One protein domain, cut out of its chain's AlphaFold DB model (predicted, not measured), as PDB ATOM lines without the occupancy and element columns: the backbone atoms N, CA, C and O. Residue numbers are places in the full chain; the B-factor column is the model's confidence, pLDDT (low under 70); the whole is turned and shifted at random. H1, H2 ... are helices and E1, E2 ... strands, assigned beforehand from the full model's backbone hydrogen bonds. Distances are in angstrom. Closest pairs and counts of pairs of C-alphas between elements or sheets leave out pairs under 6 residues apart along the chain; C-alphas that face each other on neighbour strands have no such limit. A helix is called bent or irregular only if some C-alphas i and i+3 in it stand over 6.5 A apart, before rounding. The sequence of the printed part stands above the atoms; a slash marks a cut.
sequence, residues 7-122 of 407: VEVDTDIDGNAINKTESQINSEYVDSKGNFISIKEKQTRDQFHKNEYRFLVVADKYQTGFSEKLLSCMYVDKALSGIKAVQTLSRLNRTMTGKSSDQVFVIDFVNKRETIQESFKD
ATOM      1  N   VAL A   7      35.533 112.415  50.571       81.38
ATOM      2  CA  VAL A   7      36.931 112.346  50.137       81.38
ATOM      3  C   VAL A   7      37.519 111.031  50.624       81.38
ATOM      4  O   VAL A   7      37.326 110.657  51.782       81.38
ATOM      5  N   GLU A   8      38.239 110.348  49.743       85.25
ATOM      6  CA  GLU A   8      39.027 109.171  50.092       85.25
ATOM      7  C   GLU A   8      40.179 109.599  51.005       85.25
ATOM      8  O   GLU A   8      40.995 110.447  50.641       85.25
ATOM      9  N   VAL A   9      40.203 109.061  52.222       81.94
ATOM     10  CA  VAL A   9      41.186 109.422  53.252       81.94
ATOM     11  C   VAL A   9      42.199 108.321  53.525       81.94
ATOM     12  O   VAL A   9      43.265 108.612  54.058       81.94
ATOM     13  N   ASP A  10      41.848 107.075  53.218       81.31
ATOM     14  CA  ASP A  10      42.665 105.893  53.468       81.31
ATOM     15  C   ASP A  10      42.113 104.713  52.655       81.31
ATOM     16  O   ASP A  10      41.041 104.811  52.052       81.31
ATOM     17  N   THR A  11      42.803 103.582  52.686       81.62
ATOM     18  CA  THR A  11      42.324 102.305  52.152       81.62
ATOM     19  C   THR A  11      42.258 101.275  53.268       81.62
ATOM     20  O   THR A  11      43.179 101.183  54.078       81.62
ATOM     21  N   ASP A  12      41.180 100.492  53.326       80.38
ATOM     22  CA  ASP A  12      41.089  99.399  54.291       80.38
ATOM     23  C   ASP A  12      42.098  98.274  53.983       80.38
ATOM     24  O   ASP A  12      42.843  98.301  53.001       80.38
ATOM     25  N   ILE A  13      42.131  97.266  54.855       79.44
ATOM     26  CA  ILE A  13      43.059  96.126  54.772       79.44
ATOM     27  C   ILE A  13      42.850  95.320  53.471       79.44
ATOM     28  O   ILE A  13      43.765  94.637  53.012       79.44
ATOM     29  N   ASP A  14      41.666  95.435  52.866       82.81
ATOM     30  CA  ASP A  14      41.276  94.784  51.619       82.81
ATOM     31  C   ASP A  14      41.477  95.699  50.388       82.81
ATOM     32  O   ASP A  14      41.188  95.299  49.259       82.81
ATOM     33  N   GLY A  15      42.015  96.910  50.582       80.19
ATOM     34  CA  GLY A  15      42.311  97.884  49.533       80.19
ATOM     35  C   GLY A  15      41.113  98.719  49.072       80.19
ATOM     36  O   GLY A  15      41.207  99.381  48.038       80.19
ATOM     37  N   ASN A  16      39.990  98.711  49.797       86.12
ATOM     38  CA  ASN A  16      38.834  99.542  49.462       86.12
ATOM     39  C   ASN A  16      38.999 100.963  50.006       86.12
ATOM     40  O   ASN A  16      39.412 101.160  51.149       86.12
ATOM     41  N   ALA A  17      38.600 101.954  49.208       85.00
ATOM     42  CA  ALA A  17      38.631 103.365  49.580       85.00
ATOM     43  C   ALA A  17      37.747 103.657  50.807       85.00
ATOM     44  O   ALA A  17      36.516 103.539  50.762       85.00
ATOM     45  N   ILE A  18      38.372 104.112  51.890       84.38
ATOM     46  CA  ILE A  18      37.697 104.671  53.056       84.38
ATOM     47  C   ILE A  18      37.406 106.134  52.750       84.38
ATOM     48  O   ILE A  18      38.299 106.976  52.679       84.38
ATOM     49  N   ASN A  19      36.125 106.436  52.591       87.31
ATOM     50  CA  ASN A  19      35.643 107.769  52.278       87.31
ATOM     51  C   ASN A  19      35.097 108.454  53.536       87.31
ATOM     52  O   ASN A  19      34.363 107.841  54.313       87.31
ATOM     53  N   LYS A  20      35.444 109.728  53.738       83.25
ATOM     54  CA  LYS A  20      34.923 110.549  54.838       83.25
ATOM     55  C   LYS A  20      34.328 111.858  54.329       83.25
ATOM     56  O   LYS A  20      34.889 112.536  53.468       83.25
ATOM     57  N   THR A  21      33.225 112.250  54.953       82.75
ATOM     58  CA  THR A  21      32.622 113.582  54.837       82.75
ATOM     59  C   THR A  21      33.430 114.628  55.611       82.75
ATOM     60  O   THR A  21      34.153 114.308  56.561       82.75
ATOM     61  N   GLU A  22      33.228 115.912  55.295       77.62
ATOM     62  CA  GLU A  22      33.809 117.039  56.047       77.62
ATOM     63  C   GLU A  22      33.560 116.919  57.559       77.62
ATOM     64  O   GLU A  22      34.470 117.142  58.357       77.62
ATOM     65  N   SER A  23      32.343 116.543  57.961       76.44
ATOM     66  CA  SER A  23      31.975 116.455  59.377       76.44
ATOM     67  C   SER A  23      32.713 115.336  60.108       76.44
ATOM     68  O   SER A  23      33.004 115.499  61.290       76.44
ATOM     69  N   GLN A  24      32.995 114.219  59.429       78.00
ATOM     70  CA  GLN A  24      33.749 113.103  60.000       78.00
ATOM     71  C   GLN A  24      35.213 113.502  60.193       78.00
ATOM     72  O   GLN A  24      35.728 113.404  61.303       78.00
ATOM     73  N   ILE A  25      35.842 114.090  59.170       78.56
ATOM     74  CA  ILE A  25      37.225 114.580  59.274       78.56
ATOM     75  C   ILE A  25      37.352 115.668  60.351       78.56
ATOM     76  O   ILE A  25      38.291 115.671  61.142       78.56
ATOM     77  N   ASN A  26      36.382 116.579  60.439       76.12
ATOM     78  CA  ASN A  26      36.370 117.633  61.455       76.12
ATOM     79  C   ASN A  26      36.007 117.146  62.870       76.12
ATOM     80  O   ASN A  26      35.966 117.973  63.780       76.12
ATOM     81  N   SER A  27      35.736 115.849  63.066       72.62
ATOM     82  CA  SER A  27      35.428 115.237  64.371       72.62
ATOM     83  C   SER A  27      36.554 114.400  64.973       72.62
ATOM     84  O   SER A  27      36.428 113.921  66.096       72.62
ATOM     85  N   GLU A  28      37.663 114.255  64.250       69.94
ATOM     86  CA  GLU A  28      38.806 113.427  64.652       69.94
ATOM     87  C   GLU A  28      39.909 114.225  65.362       69.94
ATOM     88  O   GLU A  28      40.938 113.669  65.739       69.94
ATOM     89  N   TYR A  29      39.705 115.529  65.569       68.75
ATOM     90  CA  TYR A  29      40.659 116.374  66.281       68.75
ATOM     91  C   TYR A  29      40.601 116.102  67.777       68.75
ATOM     92  O   TYR A  29      39.522 115.960  68.337       68.75
ATOM     93  N   VAL A  30      41.758 116.086  68.431       64.81
ATOM     94  CA  VAL A  30      41.873 115.882  69.875       64.81
ATOM     95  C   VAL A  30      42.410 117.169  70.502       64.81
ATOM     96  O   VAL A  30      43.383 117.733  70.000       64.81
ATOM     97  N   ASP A  31      41.762 117.675  71.553       64.88
ATOM     98  CA  ASP A  31      42.253 118.843  72.292       64.88
ATOM     99  C   ASP A  31      43.539 118.527  73.077       64.88
ATOM    100  O   ASP A  31      43.965 117.377  73.196       64.88
ATOM    101  N   SER A  32      44.157 119.553  73.670       59.09
ATOM    102  CA  SER A  32      45.348 119.394  74.521       59.09
ATOM    103  C   SER A  32      45.131 118.493  75.748       59.09
ATOM    104  O   SER A  32      46.096 118.149  76.428       59.09
ATOM    105  N   LYS A  33      43.884 118.099  76.037       63.19
ATOM    106  CA  LYS A  33      43.468 117.259  77.166       63.19
ATOM    107  C   LYS A  33      43.037 115.854  76.735       63.19
ATOM    108  O   LYS A  33      42.627 115.073  77.590       63.19
ATOM    109  N   GLY A  34      43.146 115.506  75.452       69.50
ATOM    110  CA  GLY A  34      42.792 114.176  74.959       69.50
ATOM    111  C   GLY A  34      41.323 114.002  74.551       69.50
ATOM    112  O   GLY A  34      40.920 112.877  74.260       69.50
ATOM    113  N   ASN A  35      40.510 115.064  74.508       71.12
ATOM    114  CA  ASN A  35      39.097 114.969  74.128       71.12
ATOM    115  C   ASN A  35      38.891 115.178  72.629       71.12
ATOM    116  O   ASN A  35      39.417 116.131  72.056       71.12
ATOM    117  N   PHE A  36      38.041 114.354  72.015       71.00
ATOM    118  CA  PHE A  36      37.613 114.561  70.633       71.00
ATOM    119  C   PHE A  36      36.784 115.846  70.494       71.00
ATOM    120  O   PHE A  36      35.753 116.021  71.149       71.00
ATOM    121  N   ILE A  37      37.221 116.734  69.607       70.25
ATOM    122  CA  ILE A  37      36.542 117.964  69.224       70.25
ATOM    123  C   ILE A  37      35.900 117.751  67.857       70.25
ATOM    124  O   ILE A  37      36.564 117.393  66.887       70.25
ATOM    125  N   SER A  38      34.608 118.063  67.766       76.19
ATOM    126  CA  SER A  38      33.907 118.176  66.490       76.19
ATOM    127  C   SER A  38      33.657 119.638  66.141       76.19
ATOM    128  O   SER A  38      32.983 120.356  66.883       76.19
ATOM    129  N   ILE A  39      34.192 120.076  64.998       74.69
ATOM    130  CA  ILE A  39      33.956 121.414  64.449       74.69
ATOM    131  C   ILE A  39      32.895 121.317  63.357       74.69
ATOM    132  O   ILE A  39      33.135 120.778  62.275       74.69
ATOM    133  N   LYS A  40      31.710 121.872  63.623       76.38
ATOM    134  CA  LYS A  40      30.658 121.991  62.606       76.38
ATOM    135  C   LYS A  40      30.964 123.150  61.661       76.38
ATOM    136  O   LYS A  40      31.532 124.152  62.081       76.38
ATOM    137  N   GLU A  41      30.461 123.082  60.429       71.12
ATOM    138  CA  GLU A  41      30.651 124.129  59.409       71.12
ATOM    139  C   GLU A  41      30.276 125.538  59.906       71.12
ATOM    140  O   GLU A  41      31.006 126.503  59.685       71.12
ATOM    141  N   LYS A  42      29.172 125.658  60.658       74.62
ATOM    142  CA  LYS A  42      28.731 126.932  61.259       74.62
ATOM    143  C   LYS A  42      29.725 127.505  62.277       74.62
ATOM    144  O   LYS A  42      29.685 128.697  62.546       74.62
ATOM    145  N   GLN A  43      30.583 126.666  62.851       77.88
ATOM    146  CA  GLN A  43      31.578 127.038  63.854       77.88
ATOM    147  C   GLN A  43      32.951 127.304  63.232       77.88
ATOM    148  O   GLN A  43      33.785 127.912  63.893       77.88
ATOM    149  N   THR A  44      33.202 126.887  61.984       75.69
ATOM    150  CA  THR A  44      34.517 126.992  61.329       75.69
ATOM    151  C   THR A  44      35.090 128.404  61.398       75.69
ATOM    152  O   THR A  44      36.265 128.563  61.711       75.69
ATOM    153  N   ARG A  45      34.262 129.433  61.168       73.88
ATOM    154  CA  ARG A  45      34.701 130.834  61.252       73.88
ATOM    155  C   ARG A  45      35.181 131.194  62.657       73.88
ATOM    156  O   ARG A  45      36.292 131.678  62.815       73.88
ATOM    157  N   ASP A  46      34.363 130.916  63.665       77.31
ATOM    158  CA  ASP A  46      34.659 131.296  65.049       77.31
ATOM    159  C   ASP A  46      35.815 130.467  65.633       77.31
ATOM    160  O   ASP A  46      36.581 130.960  66.455       77.31
ATOM    161  N   GLN A  47      35.983 129.213  65.194       78.12
ATOM    162  CA  GLN A  47      37.136 128.391  65.568       78.12
ATOM    163  C   GLN A  47      38.420 128.888  64.901       78.12
ATOM    164  O   GLN A  47      39.454 128.914  65.553       78.12
ATOM    165  N   PHE A  48      38.362 129.339  63.644       78.25
ATOM    166  CA  PHE A  48      39.529 129.889  62.945       78.25
ATOM    167  C   PHE A  48      40.089 131.162  63.603       78.25
ATOM    168  O   PHE A  48      41.250 131.498  63.405       78.25
ATOM    169  N   HIS A  49      39.286 131.865  64.408       75.31
ATOM    170  CA  HIS A  49      39.744 133.030  65.177       75.31
ATOM    171  C   HIS A  49      40.575 132.637  66.403       75.31
ATOM    172  O   HIS A  49      41.214 133.491  67.009       75.31
ATOM    173  N   LYS A  50      40.597 131.352  66.769       71.50
ATOM    174  CA  LYS A  50      41.388 130.858  67.891       71.50
ATOM    175  C   LYS A  50      42.804 130.486  67.464       71.50
ATOM    176  O   LYS A  50      43.080 130.174  66.308       71.50
ATOM    177  N   ASN A  51      43.721 130.478  68.422       63.62
ATOM    178  CA  ASN A  51      45.146 130.291  68.145       63.62
ATOM    179  C   ASN A  51      45.553 128.905  67.700       63.62
ATOM    180  O   ASN A  51      46.581 128.754  67.039       63.62
ATOM    181  N   GLU A  52      44.779 127.909  68.099       69.44
ATOM    182  CA  GLU A  52      45.039 126.510  67.811       69.44
ATOM    183  C   GLU A  52      44.903 126.226  66.309       69.44
ATOM    184  O   GLU A  52      45.524 125.299  65.791       69.44
ATOM    185  N   TYR A  53      44.150 127.057  65.582       74.12
ATOM    186  CA  TYR A  53      43.863 126.871  64.166       74.12
ATOM    187  C   TYR A  53      44.542 127.957  63.331       74.12
ATOM    188  O   TYR A  53      44.077 129.086  63.227       74.12
ATOM    189  N   ARG A  54      45.668 127.604  62.703       77.50
ATOM    190  CA  ARG A  54      46.441 128.523  61.841       77.50
ATOM    191  C   ARG A  54      46.248 128.286  60.343       77.50
ATOM    192  O   ARG A  54      46.621 129.135  59.540       77.50
ATOM    193  N   PHE A  55      45.649 127.157  59.970       81.50
ATOM    194  CA  PHE A  55      45.402 126.776  58.582       81.50
ATOM    195  C   PHE A  55      43.928 126.451  58.359       81.50
ATOM    196  O   PHE A  55      43.299 125.754  59.154       81.50
ATOM    197  N   LEU A  56      43.401 126.917  57.229       84.06
ATOM    198  CA  LEU A  56      42.090 126.541  56.724       84.06
ATOM    199  C   LEU A  56      42.276 125.844  55.373       84.06
ATOM    200  O   LEU A  56      42.583 126.490  54.375       84.06
ATOM    201  N   VAL A  57      42.100 124.523  55.353       84.12
ATOM    202  CA  VAL A  57      42.195 123.713  54.127       84.12
ATOM    203  C   VAL A  57      40.833 123.672  53.440       84.12
ATOM    204  O   VAL A  57      39.837 123.302  54.073       84.12
ATOM    205  N   VAL A  58      40.795 124.058  52.164       78.94
ATOM    206  CA  VAL A  58      39.565 124.261  51.386       78.94
ATOM    207  C   VAL A  58      39.726 123.695  49.974       78.94
ATOM    208  O   VAL A  58      40.766 123.900  49.358       78.94
ATOM    209  N   ALA A  59      38.688 123.039  49.443       77.25
ATOM    210  CA  ALA A  59      38.664 122.541  48.059       77.25
ATOM    211  C   ALA A  59      37.784 123.398  47.122       77.25
ATOM    212  O   ALA A  59      38.285 124.121  46.255       77.25
ATOM    213  N   ASP A  60      36.458 123.320  47.282       67.94
ATOM    214  CA  ASP A  60      35.476 124.090  46.493       67.94
ATOM    215  C   ASP A  60      34.513 124.930  47.337       67.94
ATOM    216  O   ASP A  60      33.840 125.825  46.820       67.94
ATOM    217  N   LYS A  61      34.480 124.701  48.653       68.44
ATOM    218  CA  LYS A  61      33.741 125.567  49.570       68.44
ATOM    219  C   LYS A  61      34.412 126.937  49.672       68.44
ATOM    220  O   LYS A  61      35.554 127.125  49.269       68.44
ATOM    221  N   TYR A  62      33.676 127.927  50.172       64.38
ATOM    222  CA  TYR A  62      34.194 129.272  50.464       64.38
ATOM    223  C   TYR A  62      34.733 130.080  49.264       64.38
ATOM    224  O   TYR A  62      35.216 131.198  49.446       64.38
ATOM    225  N   GLN A  63      34.558 129.593  48.027       50.41
ATOM    226  CA  GLN A  63      34.798 130.375  46.805       50.41
ATOM    227  C   GLN A  63      33.858 131.590  46.715       50.41
ATOM    228  O   GLN A  63      34.245 132.653  46.223       50.41
ATOM    229  N   THR A  64      32.647 131.473  47.273       49.09
ATOM    230  CA  THR A  64      31.661 132.547  47.462       49.09
ATOM    231  C   THR A  64      31.214 132.607  48.934       49.09
ATOM    232  O   THR A  64      31.305 131.624  49.663       49.09
ATOM    233  N   GLY A  65      30.806 133.784  49.424       51.09
ATOM    234  CA  GLY A  65      30.218 133.949  50.769       51.09
ATOM    235  C   GLY A  65      31.174 133.965  51.977       51.09
ATOM    236  O   GLY A  65      30.866 134.628  52.961       51.09
ATOM    237  N   PHE A  66      32.355 133.344  51.914       63.31
ATOM    238  CA  PHE A  66      33.316 133.373  53.027       63.31
ATOM    239  C   PHE A  66      34.202 134.623  52.971       63.31
ATOM    240  O   PHE A  66      34.927 134.860  51.999       63.31
ATOM    241  N   SER A  67      34.116 135.468  53.995       62.28
ATOM    242  CA  SER A  67      34.921 136.684  54.121       62.28
ATOM    243  C   SER A  67      35.637 136.673  55.460       62.28
ATOM    244  O   SER A  67      35.061 137.073  56.467       62.28
ATOM    245  N   GLU A  68      36.898 136.255  55.445       74.25
ATOM    246  CA  GLU A  68      37.746 136.207  56.629       74.25
ATOM    247  C   GLU A  68      38.862 137.252  56.514       74.25
ATOM    248  O   GLU A  68      39.580 137.304  55.514       74.25
ATOM    249  N   LYS A  69      38.973 138.131  57.514       73.62
ATOM    250  CA  LYS A  69      39.953 139.226  57.534       73.62
ATOM    251  C   LYS A  69      41.344 138.735  57.942       73.62
ATOM    252  O   LYS A  69      42.331 139.296  57.463       73.62
ATOM    253  N   LEU A  70      41.404 137.669  58.745       74.94
ATOM    254  CA  LEU A  70      42.634 137.085  59.286       74.94
ATOM    255  C   LEU A  70      43.495 136.370  58.233       74.94
ATOM    256  O   LEU A  70      44.684 136.163  58.456       74.94
ATOM    257  N   LEU A  71      42.935 136.015  57.069       79.62
ATOM    258  CA  LEU A  71      43.677 135.312  56.018       79.62
ATOM    259  C   LEU A  71      44.795 136.187  55.446       79.62
ATOM    260  O   LEU A  71      44.518 137.143  54.725       79.62
ATOM    261  N   SER A  72      46.050 135.857  55.732       79.19
ATOM    262  CA  SER A  72      47.234 136.559  55.224       79.19
ATOM    263  C   SER A  72      47.950 135.786  54.113       79.19
ATOM    264  O   SER A  72      48.367 136.383  53.129       79.19
ATOM    265  N   CYS A  73      48.006 134.459  54.199       81.56
ATOM    266  CA  CYS A  73      48.672 133.604  53.219       81.56
ATOM    267  C   CYS A  73      47.685 132.627  52.569       81.56
ATOM    268  O   CYS A  73      46.790 132.110  53.238       81.56
ATOM    269  N   MET A  74      47.871 132.342  51.278       86.25
ATOM    270  CA  MET A  74      47.143 131.289  50.566       86.25
ATOM    271  C   MET A  74      48.117 130.362  49.843       86.25
ATOM    272  O   MET A  74      48.941 130.821  49.057       86.25
ATOM    273  N   TYR A  75      47.976 129.063  50.091       87.38
ATOM    274  CA  TYR A  75      48.652 128.006  49.347       87.38
ATOM    275  C   TYR A  75      47.677 127.478  48.296       87.38
ATOM    276  O   TYR A  75      46.549 127.119  48.634       87.38
ATOM    277  N   VAL A  76      48.082 127.483  47.031       87.50
ATOM    278  CA  VAL A  76      47.228 127.099  45.906       87.50
ATOM    279  C   VAL A  76      47.789 125.845  45.264       87.50
ATOM    280  O   VAL A  76      48.808 125.885  44.582       87.50
ATOM    281  N   ASP A  77      47.067 124.747  45.458       90.12
ATOM    282  CA  ASP A  77      47.278 123.480  44.760       90.12
ATOM    283  C   ASP A  77      46.053 123.151  43.892       90.12
ATOM    284  O   ASP A  77      45.380 122.132  44.026       90.12
ATOM    285  N   LYS A  78      45.649 124.123  43.068       85.94
ATOM    286  CA  LYS A  78      44.473 124.015  42.201       85.94
ATOM    287  C   LYS A  78      44.630 124.890  40.972       85.94
ATOM    288  O   LYS A  78      45.107 126.018  41.066       85.94
ATOM    289  N   ALA A  79      44.158 124.397  39.829       88.56
ATOM    290  CA  ALA A  79      44.110 125.188  38.608       88.56
ATOM    291  C   ALA A  79      43.131 126.371  38.760       88.56
ATOM    292  O   ALA A  79      41.935 126.182  39.000       88.56
ATOM    293  N   LEU A  80      43.641 127.591  38.605       85.94
ATOM    294  CA  LEU A  80      42.916 128.852  38.693       85.94
ATOM    295  C   LEU A  80      43.128 129.671  37.413       85.94
ATOM    296  O   LEU A  80      44.250 129.924  36.985       85.94
ATOM    297  N   SER A  81      42.030 130.145  36.824       83.19
ATOM    298  CA  SER A  81      42.062 131.034  35.660       83.19
ATOM    299  C   SER A  81      40.809 131.908  35.576       83.19
ATOM    300  O   SER A  81      39.757 131.587  36.143       83.19
ATOM    301  N   GLY A  82      40.912 133.019  34.848       78.12
ATOM    302  CA  GLY A  82      39.831 133.971  34.620       78.12
ATOM    303  C   GLY A  82      39.220 134.493  35.922       78.12
ATOM    304  O   GLY A  82      39.905 134.715  36.922       78.12
ATOM    305  N   ILE A  83      37.895 134.639  35.935       72.69
ATOM    306  CA  ILE A  83      37.151 135.192  37.078       72.69
ATOM    307  C   ILE A  83      37.355 134.362  38.355       72.69
ATOM    308  O   ILE A  83      37.410 134.929  39.445       72.69
ATOM    309  N   LYS A  84      37.516 133.036  38.243       76.12
ATOM    310  CA  LYS A  84      37.747 132.164  39.405       76.12
ATOM    311  C   LYS A  84      39.068 132.491  40.102       76.12
ATOM    312  O   LYS A  84      39.096 132.554  41.326       76.12
ATOM    313  N   ALA A  85      40.133 132.767  39.346       79.69
ATOM    314  CA  ALA A  85      41.409 133.196  39.922       79.69
ATOM    315  C   ALA A  85      41.256 134.516  40.689       79.69
ATOM    316  O   ALA A  85      41.681 134.619  41.839       79.69
ATOM    317  N   VAL A  86      40.577 135.501  40.090       71.50
ATOM    318  CA  VAL A  86      40.337 136.800  40.731       71.50
ATOM    319  C   VAL A  86      39.526 136.634  42.011       71.50
ATOM    320  O   VAL A  86      39.922 137.154  43.051       71.50
ATOM    321  N   GLN A  87      38.427 135.882  41.973       72.44
ATOM    322  CA  GLN A  87      37.559 135.669  43.132       72.44
ATOM    323  C   GLN A  87      38.265 134.940  44.276       72.44
ATOM    324  O   GLN A  87      38.094 135.335  45.430       72.44
ATOM    325  N   THR A  88      39.055 133.909  43.966       78.25
ATOM    326  CA  THR A  88      39.779 133.117  44.963       78.25
ATOM    327  C   THR A  88      40.919 133.919  45.583       78.25
ATOM    328  O   THR A  88      40.941 134.105  46.798       78.25
ATOM    329  N   LEU A  89      41.826 134.475  44.776       78.56
ATOM    330  CA  LEU A  89      43.001 135.180  45.298       78.56
ATOM    331  C   LEU A  89      42.630 136.514  45.973       78.56
ATOM    332  O   LEU A  89      43.244 136.900  46.968       78.56
ATOM    333  N   SER A  90      41.567 137.190  45.516       73.81
ATOM    334  CA  SER A  90      41.097 138.438  46.145       73.81
ATOM    335  C   SER A  90      40.557 138.243  47.564       73.81
ATOM    336  O   SER A  90      40.364 139.232  48.275       73.81
ATOM    337  N   ARG A  91      40.342 137.001  48.024       75.00
ATOM    338  CA  ARG A  91      39.953 136.718  49.419       75.00
ATOM    339  C   ARG A  91      40.993 137.217  50.419       75.00
ATOM    340  O   ARG A  91      40.614 137.656  51.501       75.00
ATOM    341  N   LEU A  92      42.268 137.246  50.034       75.19
ATOM    342  CA  LEU A  92      43.342 137.778  50.869       75.19
ATOM    343  C   LEU A  92      43.303 139.306  51.025       75.19
ATOM    344  O   LEU A  92      43.860 139.834  51.986       75.19
ATOM    345  N   ASN A  93      42.610 140.033  50.140       63.44
ATOM    346  CA  ASN A  93      42.596 141.502  50.115       63.44
ATOM    347  C   ASN A  93      41.668 142.139  51.173       63.44
ATOM    348  O   ASN A  93      41.326 143.320  51.111       63.44
ATOM    349  N   ARG A  94      41.206 141.360  52.156       68.31
ATOM    350  CA  ARG A  94      40.478 141.895  53.310       68.31
ATOM    351  C   ARG A  94      41.459 142.571  54.262       68.31
ATOM    352  O   ARG A  94      42.345 141.923  54.815       68.31
ATOM    353  N   THR A  95      41.297 143.876  54.448       59.41
ATOM    354  CA  THR A  95      42.115 144.674  55.364       59.41
ATOM    355  C   THR A  95      41.637 144.508  56.802       59.41
ATOM    356  O   THR A  95      40.432 144.548  57.068       59.41
ATOM    357  N   MET A  96      42.579 144.406  57.731       57.59
ATOM    358  CA  MET A  96      42.324 144.549  59.159       57.59
ATOM    359  C   MET A  96      43.505 145.215  59.842       57.59
ATOM    360  O   MET A  96      44.635 145.172  59.354       57.59
ATOM    361  N   THR A  97      43.223 145.812  60.988       51.84
ATOM    362  CA  THR A  97      44.235 146.304  61.911       51.84
ATOM    363  C   THR A  97      45.222 145.179  62.252       51.84
ATOM    364  O   THR A  97      44.812 144.040  62.456       51.84
ATOM    365  N   GLY A  98      46.525 145.470  62.229       58.06
ATOM    366  CA  GLY A  98      47.582 144.485  62.502       58.06
ATOM    367  C   GLY A  98      48.017 143.618  61.308       58.06
ATOM    368  O   GLY A  98      49.108 143.061  61.352       58.06
ATOM    369  N   LYS A  99      47.242 143.559  60.215       62.16
ATOM    370  CA  LYS A  99      47.612 142.832  58.986       62.16
ATOM    371  C   LYS A  99      48.299 143.766  57.992       62.16
ATOM    372  O   LYS A  99      47.655 144.635  57.401       62.16
ATOM    373  N   SER A 100      49.605 143.585  57.795       62.22
ATOM    374  CA  SER A 100      50.382 144.395  56.849       62.22
ATOM    375  C   SER A 100      50.431 143.766  55.456       62.22
ATOM    376  O   SER A 100      50.354 142.549  55.308       62.22
ATOM    377  N   SER A 101      50.556 144.586  54.412       62.31
ATOM    378  CA  SER A 101      50.546 144.111  53.019       62.31
ATOM    379  C   SER A 101      51.760 143.247  52.660       62.31
ATOM    380  O   SER A 101      51.664 142.403  51.779       62.31
ATOM    381  N   ASP A 102      52.882 143.408  53.358       64.12
ATOM    382  CA  ASP A 102      54.078 142.561  53.259       64.12
ATOM    383  C   ASP A 102      53.913 141.179  53.914       64.12
ATOM    384  O   ASP A 102      54.764 140.312  53.729       64.12
ATOM    385  N   GLN A 103      52.817 140.954  54.642       66.94
ATOM    386  CA  GLN A 103      52.421 139.645  55.169       66.94
ATOM    387  C   GLN A 103      51.366 138.968  54.286       66.94
ATOM    388  O   GLN A 103      50.946 137.855  54.591       66.94
ATOM    389  N   VAL A 104      50.914 139.640  53.218       74.31
ATOM    390  CA  VAL A 104      49.896 139.117  52.309       74.31
ATOM    391  C   VAL A 104      50.540 138.581  51.042       74.31
ATOM    392  O   VAL A 104      51.043 139.353  50.228       74.31
ATOM    393  N   PHE A 105      50.510 137.264  50.857       76.00
ATOM    394  CA  PHE A 105      51.101 136.616  49.686       76.00
ATOM    395  C   PHE A 105      50.400 135.299  49.330       76.00
ATOM    396  O   PHE A 105      49.661 134.711  50.123       76.00
ATOM    397  N   VAL A 106      50.632 134.859  48.095       81.62
ATOM    398  CA  VAL A 106      50.130 133.601  47.541       81.62
ATOM    399  C   VAL A 106      51.331 132.740  47.170       81.62
ATOM    400  O   VAL A 106      52.253 133.227  46.516       81.62
ATOM    401  N   ILE A 107      51.306 131.476  47.579       83.44
ATOM    402  CA  ILE A 107      52.238 130.444  47.124       83.44
ATOM    403  C   ILE A 107      51.441 129.512  46.217       83.44
ATOM    404  O   ILE A 107      50.542 128.814  46.679       83.44
ATOM    405  N   ASP A 108      51.734 129.550  44.922       84.81
ATOM    406  CA  ASP A 108      51.019 128.788  43.898       84.81
ATOM    407  C   ASP A 108      51.917 127.688  43.334       84.81
ATOM    408  O   ASP A 108      53.022 127.968  42.867       84.81
ATOM    409  N   PHE A 109      51.444 126.444  43.402       86.56
ATOM    410  CA  PHE A 109      52.175 125.258  42.956       86.56
ATOM    411  C   PHE A 109      51.742 124.768  41.567       86.56
ATOM    412  O   PHE A 109      52.408 123.910  40.990       86.56
ATOM    413  N   VAL A 110      50.643 125.297  41.018       89.62
ATOM    414  CA  VAL A 110      49.977 124.733  39.830       89.62
ATOM    415  C   VAL A 110      49.939 125.722  38.673       89.62
ATOM    416  O   VAL A 110      50.133 125.343  37.515       89.62
ATOM    417  N   ASN A 111      49.660 126.992  38.952       85.81
ATOM    418  CA  ASN A 111      49.340 127.952  37.908       85.81
ATOM    419  C   ASN A 111      50.580 128.671  37.397       85.81
ATOM    420  O   ASN A 111      51.449 129.118  38.146       85.81
ATOM    421  N   LYS A 112      50.618 128.866  36.079       84.62
ATOM    422  CA  LYS A 112      51.621 129.726  35.461       84.62
ATOM    423  C   LYS A 112      51.322 131.185  35.781       84.62
ATOM    424  O   LYS A 112      50.169 131.627  35.750       84.62
ATOM    425  N   ARG A 113      52.386 131.946  36.017       77.88
ATOM    426  CA  ARG A 113      52.338 133.383  36.302       77.88
ATOM    427  C   ARG A 113      51.545 134.152  35.242       77.88
ATOM    428  O   ARG A 113      50.726 134.997  35.592       77.88
ATOM    429  N   GLU A 114      51.746 133.825  33.970       80.88
ATOM    430  CA  GLU A 114      51.094 134.481  32.831       80.88
ATOM    431  C   GLU A 114      49.576 134.252  32.842       80.88
ATOM    432  O   GLU A 114      48.803 135.162  32.553       80.88
ATOM    433  N   THR A 115      49.130 133.056  33.241       84.00
ATOM    434  CA  THR A 115      47.704 132.715  33.347       84.00
ATOM    435  C   THR A 115      47.015 133.532  34.436       84.00
ATOM    436  O   THR A 115      45.924 134.069  34.218       84.00
ATOM    437  N   ILE A 116      47.653 133.669  35.600       82.81
ATOM    438  CA  ILE A 116      47.128 134.499  36.689       82.81
ATOM    439  C   ILE A 116      47.152 135.976  36.288       82.81
ATOM    440  O   ILE A 116      46.169 136.678  36.503       82.81
ATOM    441  N   GLN A 117      48.214 136.448  35.634       73.31
ATOM    442  CA  GLN A 117      48.303 137.829  35.162       73.31
ATOM    443  C   GLN A 117      47.179 138.187  34.187       73.31
ATOM    444  O   GLN A 117      46.503 139.196  34.389       73.31
ATOM    445  N   GLU A 118      46.949 137.360  33.164       76.94
ATOM    446  CA  GLU A 118      45.884 137.601  32.188       76.94
ATOM    447  C   GLU A 118      44.512 137.619  32.874       76.94
ATOM    448  O   GLU A 118      43.673 138.459  32.567       76.94
ATOM    449  N   SER A 119      44.320 136.780  33.897       77.12
ATOM    450  CA  SER A 119      43.086 136.756  34.692       77.12
ATOM    451  C   SER A 119      42.819 138.074  35.440       77.12
ATOM    452  O   SER A 119      41.662 138.407  35.684       77.12
ATOM    453  N   PHE A 120      43.863 138.825  35.812       69.31
ATOM    454  CA  PHE A 120      43.764 140.075  36.582       69.31
ATOM    455  C   PHE A 120      43.795 141.345  35.725       69.31
ATOM    456  O   PHE A 120      43.439 142.420  36.215       69.31
ATOM    457  N   LYS A 121      44.212 141.240  34.463       65.31
ATOM    458  CA  LYS A 121      44.462 142.369  33.558       65.31
ATOM    459  C   LYS A 121      43.232 143.244  33.319       65.31
ATOM    460  O   LYS A 121      43.350 144.466  33.322       65.31
ATOM    461  N   ASP A 122      42.060 142.624  33.208       60.25
ATOM    462  CA  ASP A 122      40.784 143.327  33.019       60.25
ATOM    463  C   ASP A 122      40.323 144.090  34.275       60.25
ATOM    464  O   ASP A 122      39.461 144.964  34.198       60.25
TER     465      ASP A 122
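AT A GLANCE: This is residues 7 to 122 of the 407 residues of the protein "Type I restriction endonuclease subunit R" of Treponema sp (UniProt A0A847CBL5). Look for two small groups of elements at opposite ends of a loose model: the hairpin E1 and E2 with the short H1 after it, and the side-by-side strands E3 and E4 with H3 packed beside them through its residues 88 to 93 and H4 making a corner with the first part of H3. The two groups are joined by a long winding stretch, residues 26 to 72, with H2 as its one named element; its first part, residues 26 to 40, loops out at the end where H1 lies, and residues 49 to 72 wind through the space between H2 and E3. The printed part has 116 residues, with four named helices and four named strands in the order E1 E2 H1 H2 E3 H3 E4 H4; E1 and E2 form an antiparallel sheet, E3 and E4 a parallel one. The class is mixed, with under half of the residues in named elements, and the whole is loose, with a radius of gyration of the C-alphas of 17.1 A and spans of 49 by 38 by 22 A.

HOW THE PARTS SIT: Start at E1, residues 7 to 11, and E2, residues 17 to 21, a hairpin at 144 degrees; N 9 and O 18 are 2.9 A apart, within hydrogen-bond range. H1, residues 22 to 25, is close to but not clearly touching H2, residues 41 to 48; their closest C-alphas, of Ser 23 and Glu 41, are 7.8 A apart. Go on to E3, residues 73 to 76, and E4, residues 105 to 108, parallel at 14 degrees, with N 76 and O 107 2.8 A apart, within hydrogen-bond range. With H3, residues 82 to 93, they form a strand-helix-strand unit, two parallel neighbour strands with a helix between them in the chain, and its crossover is right-handed. The closest C-alphas of E3 and H3, of Cys 73 and Leu 92, are 7.2 A apart. H3 touches H4, residues 113 to 121, with its residues 82 to 86 alone, about perpendicular at 87 degrees; the closest C-alphas, of Gly 82 and Ser 119, are 4.3 A apart. E1 and E2 are apart from E3, H3, E4 and H4. Every O i to N i+4 pair is within hydrogen-bond range in H4, against 2 of 4 in H2 and 5 of 8 in H3; H1 is too short for such a pair.

IN THESE COORDINATES: Find C-alpha 7 at (36.931, 112.346, 50.137), where E1 begins; E2 is 13.0 A long. H2 is irregular, with C-alphas 42 and 45 7.1 A apart. H3 runs 17.4 A from C-alpha 82 at (39.831, 133.971, 34.620), and H4 runs 12.3 A to C-alpha 121 at (44.462, 142.369, 33.558).

THE WHOLE: The two C-alphas farthest apart, of Asp 14 and Thr 97, are 52.6 A apart. The printed part has no cut; the links H1 to H2, H2 to E3 and H3 to E4 are long. The mean pLDDT of the printed part is 74.9, and residues 28 to 34, 51 to 52, 60 to 67, 93 to 103 and 120 to 122 are under 70.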